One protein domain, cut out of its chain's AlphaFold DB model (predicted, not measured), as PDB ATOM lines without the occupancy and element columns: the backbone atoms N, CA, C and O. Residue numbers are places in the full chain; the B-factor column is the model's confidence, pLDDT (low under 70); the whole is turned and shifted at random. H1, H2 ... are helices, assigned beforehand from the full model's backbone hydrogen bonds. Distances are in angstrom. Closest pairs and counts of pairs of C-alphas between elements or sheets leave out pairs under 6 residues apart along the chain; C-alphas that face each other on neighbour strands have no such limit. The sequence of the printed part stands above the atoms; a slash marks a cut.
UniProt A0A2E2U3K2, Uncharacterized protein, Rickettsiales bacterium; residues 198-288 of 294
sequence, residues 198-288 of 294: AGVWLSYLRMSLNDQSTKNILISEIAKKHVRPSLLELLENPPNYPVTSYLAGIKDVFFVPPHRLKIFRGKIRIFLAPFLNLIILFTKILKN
ATOM      1  N   ALA A 198     136.742 113.419  76.804       90.56
ATOM      2  CA  ALA A 198     136.842 114.516  75.838       90.56
ATOM      3  C   ALA A 198     137.519 114.076  74.539       90.56
ATOM      4  O   ALA A 198     137.117 114.513  73.465       90.56
ATOM      5  N   GLY A 199     138.529 113.203  74.628       89.81
ATOM      6  CA  GLY A 199     139.270 112.721  73.463       89.81
ATOM      7  C   GLY A 199     138.360 112.117  72.393       89.81
ATOM      8  O   GLY A 199     138.527 112.421  71.218       89.81
ATOM      9  N   VAL A 200     137.346 111.348  72.798       92.75
ATOM     10  CA  VAL A 200     136.406 110.700  71.873       92.75
ATOM     11  C   VAL A 200     135.532 111.727  71.158       92.75
ATOM     12  O   VAL A 200     135.409 111.696  69.936       92.75
ATOM     13  N   TRP A 201     134.993 112.695  71.899       95.44
ATOM     14  CA  TRP A 201     134.210 113.784  71.313       95.44
ATOM     15  C   TRP A 201     135.036 114.635  70.348       95.44
ATOM     16  O   TRP A 201     134.583 114.976  69.258       95.44
ATOM     17  N   LEU A 202     136.283 114.937  70.715       93.50
ATOM     18  CA  LEU A 202     137.176 115.747  69.892       93.50
ATOM     19  C   LEU A 202     137.600 115.013  68.614       93.50
ATOM     20  O   LEU A 202     137.804 115.673  67.596       93.50
ATOM     21  N   SER A 203     137.673 113.680  68.628       92.19
ATOM     22  CA  SER A 203     137.868 112.878  67.414       92.19
ATOM     23  C   SER A 203     136.710 113.055  66.430       92.19
ATOM     24  O   SER A 203     136.958 113.379  65.268       92.19
ATOM     25  N   TYR A 204     135.456 112.956  66.887       95.38
ATOM     26  CA  TYR A 204     134.295 113.205  66.022       95.38
ATOM     27  C   TYR A 204     134.214 114.660  65.555       95.38
ATOM     28  O   TYR A 204     133.936 114.905  64.380       95.38
ATOM     29  N   LEU A 205     134.543 115.629  66.420       95.69
ATOM     30  CA  LEU A 205     134.663 117.021  65.993       95.69
ATOM     31  C   LEU A 205     135.702 117.147  64.874       95.69
ATOM     32  O   LEU A 205     135.378 117.662  63.810       95.69
ATOM     33  N   ARG A 206     136.916 116.613  65.043       92.38
ATOM     34  CA  ARG A 206     137.947 116.640  63.992       92.38
ATOM     35  C   ARG A 206     137.463 116.024  62.680       92.38
ATOM     36  O   ARG A 206     137.687 116.614  61.629       92.38
ATOM     37  N   MET A 207     136.776 114.887  62.734       92.44
ATOM     38  CA  MET A 207     136.213 114.245  61.541       92.44
ATOM     39  C   MET A 207     135.148 115.119  60.864       92.44
ATOM     40  O   MET A 207     135.109 115.195  59.635       92.44
ATOM     41  N   SER A 208     134.304 115.799  61.647       93.94
ATOM     42  CA  SER A 208     133.284 116.721  61.129       93.94
ATOM     43  C   SER A 208     133.884 117.995  60.517       93.94
ATOM     44  O   SER A 208     133.343 118.524  59.552       93.94
ATOM     45  N   LEU A 209     135.056 118.442  60.988       94.19
ATOM     46  CA  LEU A 209     135.751 119.627  60.470       94.19
ATOM     47  C   LEU A 209     136.315 119.451  59.054       94.19
ATOM     48  O   LEU A 209     136.831 120.416  58.501       94.19
ATOM     49  N   ASN A 210     136.211 118.274  58.431       90.56
ATOM     50  CA  ASN A 210     136.466 118.143  56.992       90.56
ATOM     51  C   ASN A 210     135.433 118.913  56.152       90.56
ATOM     52  O   ASN A 210     135.743 119.347  55.044       90.56
ATOM     53  N   ASP A 211     134.235 119.128  56.693       93.00
ATOM     54  CA  ASP A 211     133.187 119.924  56.073       93.00
ATOM     55  C   ASP A 211     133.323 121.418  56.431       93.00
ATOM     56  O   ASP A 211     133.465 121.808  57.595       93.00
ATOM     57  N   GLN A 212     133.243 122.278  55.413       95.44
ATOM     58  CA  GLN A 212     133.382 123.724  55.582       95.44
ATOM     59  C   GLN A 212     132.246 124.322  56.422       95.44
ATOM     60  O   GLN A 212     132.483 125.299  57.140       95.44
ATOM     61  N   SER A 213     131.038 123.746  56.374       95.25
ATOM     62  CA  SER A 213     129.917 124.237  57.181       95.25
ATOM     63  C   SER A 213     130.209 124.053  58.674       95.25
ATOM     64  O   SER A 213     130.115 125.009  59.446       95.25
ATOM     65  N   THR A 214     130.735 122.888  59.061       95.25
ATOM     66  CA  THR A 214     131.100 122.610  60.456       95.25
ATOM     67  C   THR A 214     132.255 123.488  60.946       95.25
ATOM     68  O   THR A 214     132.226 123.962  62.084       95.25
ATOM     69  N   LYS A 215     133.243 123.800  60.091       96.50
ATOM     70  CA  LYS A 215     134.296 124.781  60.436       96.50
ATOM     71  C   LYS A 215     133.708 126.157  60.757       96.50
ATOM     72  O   LYS A 215     134.087 126.775  61.752       96.50
ATOM     73  N   ASN A 216     132.774 126.629  59.931       97.19
ATOM     74  CA  ASN A 216     132.124 127.923  60.131       97.19
ATOM     75  C   ASN A 216     131.289 127.935  61.421       97.19
ATOM     76  O   ASN A 216     131.309 128.929  62.150       97.19
ATOM     77  N   ILE A 217     130.612 126.826  61.737       97.12
ATOM     78  CA  ILE A 217     129.878 126.650  62.997       97.12
ATOM     79  C   ILE A 217     130.835 126.734  64.186       97.12
ATOM     80  O   ILE A 217     130.590 127.533  65.085       97.12
ATOM     81  N   LEU A 218     131.960 126.010  64.175       97.00
ATOM     82  CA  LEU A 218     132.955 126.077  65.252       97.00
ATOM     83  C   LEU A 218     133.429 127.518  65.502       97.00
ATOM     84  O   LEU A 218     133.421 127.984  66.642       97.00
ATOM     85  N   ILE A 219     133.809 128.237  64.442       97.00
ATOM     86  CA  ILE A 219     134.264 129.633  64.541       97.00
ATOM     87  C   ILE A 219     133.156 130.523  65.126       97.00
ATOM     88  O   ILE A 219     133.413 131.327  66.024       97.00
ATOM     89  N   SER A 220     131.922 130.356  64.649       96.62
ATOM     90  CA  SER A 220     130.748 131.102  65.114       96.62
ATOM     91  C   SER A 220     130.452 130.843  66.596       96.62
ATOM     92  O   SER A 220     130.287 131.783  67.374       96.62
ATOM     93  N   GLU A 221     130.461 129.582  67.024       96.31
ATOM     94  CA  GLU A 221     130.175 129.184  68.403       96.31
ATOM     95  C   GLU A 221     131.278 129.626  69.380       96.31
ATOM     96  O   GLU A 221     130.982 130.023  70.513       96.31
ATOM     97  N   ILE A 222     132.543 129.662  68.944       95.06
ATOM     98  CA  ILE A 222     133.638 130.284  69.709       95.06
ATOM     99  C   ILE A 222     133.402 131.793  69.844       95.06
ATOM    100  O   ILE A 222     133.472 132.333  70.951       95.06
ATOM    101  N   ALA A 223     133.081 132.485  68.745       94.25
ATOM    102  CA  ALA A 223     132.853 133.932  68.749       94.25
ATOM    103  C   ALA A 223     131.682 134.336  69.666       94.25
ATOM    104  O   ALA A 223     131.768 135.331  70.392       94.25
ATOM    105  N   LYS A 224     130.617 133.526  69.703       92.19
ATOM    106  CA  LYS A 224     129.467 133.701  70.609       92.19
ATOM    107  C   LYS A 224     129.740 133.258  72.055       92.19
ATOM    108  O   LYS A 224     128.902 133.474  72.934       92.19
ATOM    109  N   LYS A 225     130.918 132.688  72.339       91.88
ATOM    110  CA  LYS A 225     131.306 132.128  73.647       91.88
ATOM    111  C   LYS A 225     130.371 131.006  74.104       91.88
ATOM    112  O   LYS A 225     130.001 130.950  75.281       91.88
ATOM    113  N   HIS A 226     129.950 130.160  73.173       93.25
ATOM    114  CA  HIS A 226     129.181 128.951  73.459       93.25
ATOM    115  C   HIS A 226     130.091 127.768  73.774       93.25
ATOM    116  O   HIS A 226     129.797 126.977  74.668       93.25
ATOM    117  N   VAL A 227     131.248 127.717  73.114       95.00
ATOM    118  CA  VAL A 227     132.276 126.690  73.306       95.00
ATOM    119  C   VAL A 227     133.623 127.329  73.633       95.00
ATOM    120  O   VAL A 227     133.835 128.525  73.398       95.00
ATOM    121  N   ARG A 228     134.536 126.543  74.206       93.25
ATOM    122  CA  ARG A 228     135.841 127.042  74.654       93.25
ATOM    123  C   ARG A 228     136.747 127.437  73.472       93.25
ATOM    124  O   ARG A 228     136.792 126.721  72.469       93.25
ATOM    125  N   PRO A 229     137.493 128.553  73.572       93.25
ATOM    126  CA  PRO A 229     138.283 129.089  72.464       93.25
ATOM    127  C   PRO A 229     139.457 128.201  72.048       93.25
ATOM    128  O   PRO A 229     139.883 128.274  70.896       93.25
ATOM    129  N   SER A 230     139.983 127.346  72.933       92.31
ATOM    130  CA  SER A 230     141.079 126.442  72.566       92.31
ATOM    131  C   SER A 230     140.716 125.470  71.441       92.31
ATOM    132  O   SER A 230     141.616 124.944  70.797       92.31
ATOM    133  N   LEU A 231     139.424 125.201  71.203       93.44
ATOM    134  CA  LEU A 231     138.988 124.299  70.131       93.44
ATOM    135  C   LEU A 231     139.406 124.789  68.742       93.44
ATOM    136  O   LEU A 231     139.471 123.980  67.820       93.44
ATOM    137  N   LEU A 232     139.740 126.075  68.588       91.94
ATOM    138  CA  LEU A 232     140.245 126.619  67.329       91.94
ATOM    139  C   LEU A 232     141.538 125.926  66.864       91.94
ATOM    140  O   LEU A 232     141.752 125.789  65.664       91.94
ATOM    141  N   GLU A 233     142.351 125.401  67.791       90.25
ATOM    142  CA  GLU A 233     143.571 124.655  67.449       90.25
ATOM    143  C   GLU A 233     143.292 123.412  66.597       90.25
ATOM    144  O   GLU A 233     144.181 122.948  65.886       90.25
ATOM    145  N   LEU A 234     142.068 122.878  66.625       88.56
ATOM    146  CA  LEU A 234     141.676 121.744  65.791       88.56
ATOM    147  C   LEU A 234     141.683 122.070  64.293       88.56
ATOM    148  O   LEU A 234     141.839 121.152  63.492       88.56
ATOM    149  N   LEU A 235     141.527 123.347  63.920       87.81
ATOM    150  CA  LEU A 235     141.620 123.807  62.531       87.81
ATOM    151  C   LEU A 235     143.071 123.958  62.067       87.81
ATOM    152  O   LEU A 235     143.362 123.797  60.885       87.81
ATOM    153  N   GLU A 236     143.962 124.299  62.995       83.00
ATOM    154  CA  GLU A 236     145.354 124.663  62.714       83.00
ATOM    155  C   GLU A 236     146.295 123.454  62.787       83.00
ATOM    156  O   GLU A 236     147.370 123.468  62.191       83.00
ATOM    157  N   ASN A 237     145.899 122.399  63.509       83.00
ATOM    158  CA  ASN A 237     146.774 121.281  63.844       83.00
ATOM    159  C   ASN A 237     146.286 119.938  63.282       83.00
ATOM    160  O   ASN A 237     145.081 119.656  63.296       83.00
ATOM    161  N   PRO A 238     147.216 119.045  62.883       76.88
ATOM    162  CA  PRO A 238     146.876 117.745  62.316       76.88
ATOM    163  C   PRO A 238     146.128 116.843  63.320       76.88
ATOM    164  O   PRO A 238     146.211 117.066  64.532       76.88
ATOM    165  N   PRO A 239     145.433 115.790  62.845       70.25
ATOM    166  CA  PRO A 239     144.622 114.903  63.688       70.25
ATOM    167  C   PRO A 239     145.361 114.293  64.887       70.25
ATOM    168  O   PRO A 239     144.779 114.166  65.960       70.25
ATOM    169  N   ASN A 240     146.654 113.998  64.734       68.81
ATOM    170  CA  ASN A 240     147.490 113.385  65.772       68.81
ATOM    171  C   ASN A 240     147.976 114.388  66.839       68.81
ATOM    172  O   ASN A 240     148.722 114.014  67.742       68.81
ATOM    173  N   TYR A 241     147.597 115.665  66.732       67.12
ATOM    174  CA  TYR A 241     147.998 116.700  67.678       67.12
ATOM    175  C   TYR A 241     147.089 116.691  68.920       67.12
ATOM    176  O   TYR A 241     145.858 116.776  68.770       67.12
ATOM    177  N   PRO A 242     147.653 116.623  70.143       60.84
ATOM    178  CA  PRO A 242     146.869 116.674  71.371       60.84
ATOM    179  C   PRO A 242     146.116 118.005  71.448       60.84
ATOM    180  O   PRO A 242     146.688 119.077  71.304       60.84
ATOM    181  N   VAL A 243     144.804 117.924  71.668       62.84
ATOM    182  CA  VAL A 243     143.823 118.987  71.375       62.84
ATOM    183  C   VAL A 243     144.013 120.292  72.161       62.84
ATOM    184  O   VAL A 243     143.403 121.307  71.839       62.84
ATOM    185  N   THR A 244     144.824 120.293  73.213       61.78
ATOM    186  CA  THR A 244     145.105 121.516  73.960       61.78
ATOM    187  C   THR A 244     146.593 121.640  74.178       61.78
ATOM    188  O   THR A 244     147.122 121.096  75.155       61.78
ATOM    189  N   SER A 245     147.263 122.397  73.310       73.12
ATOM    190  CA  SER A 245     148.562 122.939  73.683       73.12
ATOM    191  C   SER A 245     148.423 123.726  75.001       73.12
ATOM    192  O   SER A 245     147.336 124.183  75.386       73.12
ATOM    193  N   TYR A 246     149.528 123.899  75.727       76.19
ATOM    194  CA  TYR A 246     149.520 124.737  76.928       76.19
ATOM    195  C   TYR A 246     149.004 126.155  76.614       76.19
ATOM    196  O   TYR A 246     148.205 126.704  77.373       76.19
ATOM    197  N   LEU A 247     149.376 126.697  75.448       79.94
ATOM    198  CA  LEU A 247     148.952 128.013  74.969       79.94
ATOM    199  C   LEU A 247     147.443 128.073  74.688       79.94
ATOM    200  O   LEU A 247     146.792 129.045  75.073       79.94
ATOM    201  N   ALA A 248     146.859 127.023  74.103       79.38
ATOM    202  CA  ALA A 248     145.408 126.877  73.953       79.38
ATOM    203  C   ALA A 248     144.696 126.956  75.300       79.38
ATOM    204  O   ALA A 248     143.700 127.661  75.450       79.38
ATOM    205  N   GLY A 249     145.230 126.241  76.293       79.69
ATOM    206  CA  GLY A 249     144.661 126.185  77.633       79.69
ATOM    207  C   GLY A 249     144.619 127.545  78.329       79.69
ATOM    208  O   GLY A 249     143.704 127.784  79.113       79.69
ATOM    209  N   ILE A 250     145.556 128.449  78.022       83.56
ATOM    210  CA  ILE A 250     145.531 129.829  78.533       83.56
ATOM    211  C   ILE A 250     144.319 130.591  77.977       83.56
ATOM    212  O   ILE A 250     143.686 131.345  78.714       83.56
ATOM    213  N   LYS A 251     143.943 130.362  76.710       84.31
ATOM    214  CA  LYS A 251     142.764 131.007  76.099       84.31
ATOM    215  C   LYS A 251     141.469 130.625  76.828       84.31
ATOM    216  O   LYS A 251     140.561 131.448  76.934       84.31
ATOM    217  N   ASP A 252     141.408 129.417  77.385       88.69
ATOM    218  CA  ASP A 252     140.246 128.917  78.127       88.69
ATOM    219  C   ASP A 252     140.118 129.522  79.543       88.69
ATOM    220  O   ASP A 252     139.042 129.452  80.132       88.69
ATOM    221  N   VAL A 253     141.161 130.158  80.101       82.38
ATOM    222  CA  VAL A 253     141.140 130.709  81.479       82.38
ATOM    223  C   VAL A 253     139.994 131.707  81.680       82.38
ATOM    224  O   VAL A 253     139.349 131.730  82.729       82.38
ATOM    225  N   PHE A 254     139.688 132.496  80.652       81.25
ATOM    226  CA  PHE A 254     138.631 133.508  80.688       81.25
ATOM    227  C   PHE A 254     137.295 133.029  80.105       81.25
ATOM    228  O   PHE A 254     136.332 133.797  80.049       81.25
ATOM    229  N   PHE A 255     137.217 131.771  79.666       86.81
ATOM    230  CA  PHE A 255     135.998 131.199  79.115       86.81
ATOM    231  C   PHE A 255     135.057 130.738  80.229       86.81
ATOM    232  O   PHE A 255     135.383 129.833  80.994       86.81
ATOM    233  N   VAL A 256     133.861 131.322  80.291       82.81
ATOM    234  CA  VAL A 256     132.802 130.868  81.196       82.81
ATOM    235  C   VAL A 256     131.675 130.229  80.383       82.81
ATOM    236  O   VAL A 256     131.114 130.909  79.514       82.81
ATOM    237  N   PRO A 257     131.305 128.970  80.686       83.75
ATOM    238  CA  PRO A 257     130.224 128.275  80.005       83.75
ATOM    239  C   PRO A 257     128.885 129.032  80.025       83.75
ATOM    240  O   PRO A 257     128.540 129.633  81.052       83.75
ATOM    241  N   PRO A 258     128.087 128.978  78.941       82.00
ATOM    242  CA  PRO A 258     126.815 129.699  78.843       82.00
ATOM    243  C   PRO A 258     125.831 129.400  79.978       82.00
ATOM    244  O   PRO A 258     125.200 130.316  80.511       82.00
ATOM    245  N   HIS A 259     125.714 128.135  80.395       79.25
ATOM    246  CA  HIS A 259     124.725 127.711  81.390       79.25
ATOM    247  C   HIS A 259     124.985 128.288  82.785       79.25
ATOM    248  O   HIS A 259     124.032 128.540  83.520       79.25
ATOM    249  N   ARG A 260     126.247 128.577  83.130       75.25
ATOM    250  CA  ARG A 260     126.621 129.214  84.408       75.25
ATOM    251  C   ARG A 260     126.277 130.700  84.471       75.25
ATOM    252  O   ARG A 260     126.300 131.299  85.540       75.25
ATOM    253  N   LEU A 261     125.956 131.302  83.330       68.44
ATOM    254  CA  LEU A 261     125.753 132.741  83.187       68.44
ATOM    255  C   LEU A 261     124.283 133.122  83.017       68.44
ATOM    256  O   LEU A 261     123.995 134.283  82.745       68.44
ATOM    257  N   LYS A 262     123.338 132.194  83.237       63.59
ATOM    258  CA  LYS A 262     121.891 132.467  83.133       63.59
ATOM    259  C   LYS A 262     121.422 133.663  83.988       63.59
ATOM    260  O   LYS A 262     120.410 134.270  83.654       63.59
ATOM    261  N   ILE A 263     122.177 134.032  85.031       56.88
ATOM    262  CA  ILE A 263     121.910 135.175  85.924       56.88
ATOM    263  C   ILE A 263     122.383 136.521  85.324       56.88
ATOM    264  O   ILE A 263     121.801 137.561  85.622       56.88
ATOM    265  N   PHE A 264     123.388 136.534  84.436       55.97
ATOM    266  CA  PHE A 264     124.016 137.761  83.921       55.97
ATOM    267  C   PHE A 264     123.924 137.853  82.389       55.97
ATOM    268  O   PHE A 264     124.573 137.102  81.661       55.97
ATOM    269  N   ARG A 265     123.149 138.819  81.876       54.69
ATOM    270  CA  ARG A 265     123.003 139.084  80.428       54.69
ATOM    271  C   ARG A 265     123.873 140.263  79.962       54.69
ATOM    272  O   ARG A 265     124.180 141.172  80.728       54.69
ATOM    273  N   GLY A 266     124.239 140.275  78.678       61.44
ATOM    274  CA  GLY A 266     124.859 141.431  78.010       61.44
ATOM    275  C   GLY A 266     126.327 141.698  78.379       61.44
ATOM    276  O   GLY A 266     127.078 140.778  78.685       61.44
ATOM    277  N   LYS A 267     126.769 142.964  78.334       59.50
ATOM    278  CA  LYS A 267     128.181 143.362  78.555       59.50
ATOM    279  C   LYS A 267     128.713 143.004  79.953       59.50
ATOM    280  O   LYS A 267     129.898 142.715  80.097       59.50
ATOM    281  N   ILE A 268     127.830 142.932  80.951       62.31
ATOM    282  CA  ILE A 268     128.149 142.526  82.332       62.31
ATOM    283  C   ILE A 268     128.701 141.091  82.372       62.31
ATOM    284  O   ILE A 268     129.654 140.814  83.098       62.31
ATOM    285  N   ARG A 269     128.177 140.200  81.512       64.06
ATOM    286  CA  ARG A 269     128.667 138.824  81.318       64.06
ATOM    287  C   ARG A 269     130.156 138.792  80.978       64.06
ATOM    288  O   ARG A 269     130.896 137.971  81.506       64.06
ATOM    289  N   ILE A 270     130.583 139.665  80.065       60.75
ATOM    290  CA  ILE A 270     131.954 139.692  79.542       60.75
ATOM    291  C   ILE A 270     132.926 140.179  80.618       60.75
ATOM    292  O   ILE A 270     134.028 139.652  80.715       60.75
ATOM    293  N   PHE A 271     132.495 141.143  81.432       67.50
ATOM    294  CA  PHE A 271     133.326 141.746  82.469       67.50
ATOM    295  C   PHE A 271     133.506 140.840  83.699       67.50
ATOM    296  O   PHE A 271     134.609 140.744  84.227       67.50
ATOM    297  N   LEU A 272     132.453 140.140  84.141       68.38
ATOM    298  CA  LEU A 272     132.500 139.310  85.358       68.38
ATOM    299  C   LEU A 272     133.043 137.892  85.137       68.38
ATOM    300  O   LEU A 272     133.494 137.256  86.089       68.38
ATOM    301  N   ALA A 273     133.013 137.391  83.900       65.75
ATOM    302  CA  ALA A 273     133.428 136.029  83.570       65.75
ATOM    303  C   ALA A 273     134.856 135.663  84.052       65.75
ATOM    304  O   ALA A 273     135.000 134.632  84.716       65.75
ATOM    305  N   PRO A 274     135.892 136.498  83.827       69.00
ATOM    306  CA  PRO A 274     137.242 136.259  84.346       69.00
ATOM    307  C   PRO A 274     137.298 136.052  85.864       69.00
ATOM    308  O   PRO A 274     137.943 135.122  86.348       69.00
ATOM    309  N   PHE A 275     136.599 136.904  86.615       73.69
ATOM    310  CA  PHE A 275     136.624 136.896  88.076       73.69
ATOM    311  C   PHE A 275     135.879 135.685  88.649       73.69
ATOM    312  O   PHE A 275     136.380 135.022  89.557       73.69
ATOM    313  N   LEU A 276     134.729 135.333  88.061       69.50
ATOM    314  CA  LEU A 276     133.985 134.127  88.432       69.50
ATOM    315  C   LEU A 276     134.837 132.864  88.239       69.50
ATOM    316  O   LEU A 276     134.863 131.998  89.111       69.50
ATOM    317  N   ASN A 277     135.555 132.769  87.118       66.25
ATOM    318  CA  ASN A 277     136.416 131.624  86.827       66.25
ATOM    319  C   ASN A 277     137.598 131.504  87.783       66.25
ATOM    320  O   ASN A 277     137.923 130.391  88.190       66.25
ATOM    321  N   LEU A 278     138.213 132.623  88.169       70.94
ATOM    322  CA  LEU A 278     139.260 132.642  89.191       70.94
ATOM    323  C   LEU A 278     138.733 132.090  90.518       70.94
ATOM    324  O   LEU A 278     139.331 131.170  91.070       70.94
ATOM    325  N   ILE A 279     137.569 132.558  90.978       73.12
ATOM    326  CA  ILE A 279     136.923 132.028  92.189       73.12
ATOM    327  C   ILE A 279     136.666 130.522  92.051       73.12
ATOM    328  O   ILE A 279     136.995 129.750  92.953       73.12
ATOM    329  N   ILE A 280     136.133 130.071  90.911       66.94
ATOM    330  CA  ILE A 280     135.878 128.647  90.655       66.94
ATOM    331  C   ILE A 280     137.181 127.839  90.701       66.94
ATOM    332  O   ILE A 280     137.218 126.784  91.335       66.94
ATOM    333  N   LEU A 281     138.254 128.325  90.074       66.69
ATOM    334  CA  LEU A 281     139.560 127.669  90.074       66.69
ATOM    335  C   LEU A 281     140.097 127.516  91.505       66.69
ATOM    336  O   LEU A 281     140.498 126.417  91.889       66.69
ATOM    337  N   PHE A 282     140.004 128.571  92.319       69.44
ATOM    338  CA  PHE A 282     140.370 128.529  93.736       69.44
ATOM    339  C   PHE A 282     139.514 127.531  94.527       69.44
ATOM    340  O   PHE A 282     140.054 126.707  95.265       69.44
ATOM    341  N   THR A 283     138.191 127.520  94.334       68.31
ATOM    342  CA  THR A 283     137.321 126.546  95.021       68.31
ATOM    343  C   THR A 283     137.601 125.098  94.609       68.31
ATOM    344  O   THR A 283     137.441 124.198  95.429       68.31
ATOM    345  N   LYS A 284     138.055 124.847  93.371       63.06
ATOM    346  CA  LYS A 284     138.457 123.507  92.911       63.06
ATOM    347  C   LYS A 284     139.738 123.019  93.576       63.06
ATOM    348  O   LYS A 284     139.774 121.871  94.015       63.06
ATOM    349  N   ILE A 285     140.748 123.887  93.678       65.44
ATOM    350  CA  ILE A 285     141.993 123.587  94.401       65.44
ATOM    351  C   ILE A 285     141.663 123.204  95.850       65.44
ATOM    352  O   ILE A 285     142.174 122.212  96.360       65.44
ATOM    353  N   LEU A 286     140.715 123.913  96.472       65.62
ATOM    354  CA  LEU A 286     140.251 123.624  97.830       65.62
ATOM    355  C   LEU A 286     139.424 122.326  97.946       65.62
ATOM    356  O   LEU A 286     139.456 121.676  98.987       65.62
ATOM    357  N   LYS A 287     138.692 121.920  96.898       61.47
ATOM    358  CA  LYS A 287     137.832 120.713  96.888       61.47
ATOM    359  C   LYS A 287     138.522 119.431  96.397       61.47
ATOM    360  O   LYS A 287     137.873 118.387  96.314       61.47
ATOM    361  N   ASN A 288     139.819 119.485  96.093       55.41
ATOM    362  CA  ASN A 288     140.652 118.329  95.747       55.41
ATOM    363  C   ASN A 288     140.086 117.453  94.605       55.41
ATOM    364  O   ASN A 288     140.055 116.228  94.711       55.41
TER     365      ASN A 288
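What this domain is: This is residues 198 to 288 of the 294 residues of an uncharacterized protein of Rickettsiales bacterium (UniProt A0A2E2U3K2). H2, H3 and H4 fold in a zigzag, with H1 near H2 and H3, and the long, kinked H6 across H4's end. The printed part has 91 residues with six named helices, H1 to H6, all helix. It is only just compact, close to loose: radius of gyration of the C-alphas 14.7 A, spans 37, 32 and 20 A.

How they stand to each other: H1, residues 198 to 208, is near H2, residues 212 to 223. H2 forms a hairpin with H3, residues 229 to 236, and H3 one with H4, residues 246 to 254. The closest C-alphas of H3 and H4, 230 and 248, are 4.6 A apart. H6, residues 267 to 287, touches H4 with residues 273 to 277 alone. In H1 and H2 every O i to N i+4 pair is within hydrogen-bond range.

Where its parts are: C-alpha 198 begins H1 at (136.842, 114.516, 75.838). C-alpha 287 ends H6, 30.7 A long, at (137.832, 120.713, 96.888). H5 is residues 258 to 261.

The domain as a whole: The printed part has no cut; 30 residues, among them 261 to 274, have pLDDT under 70.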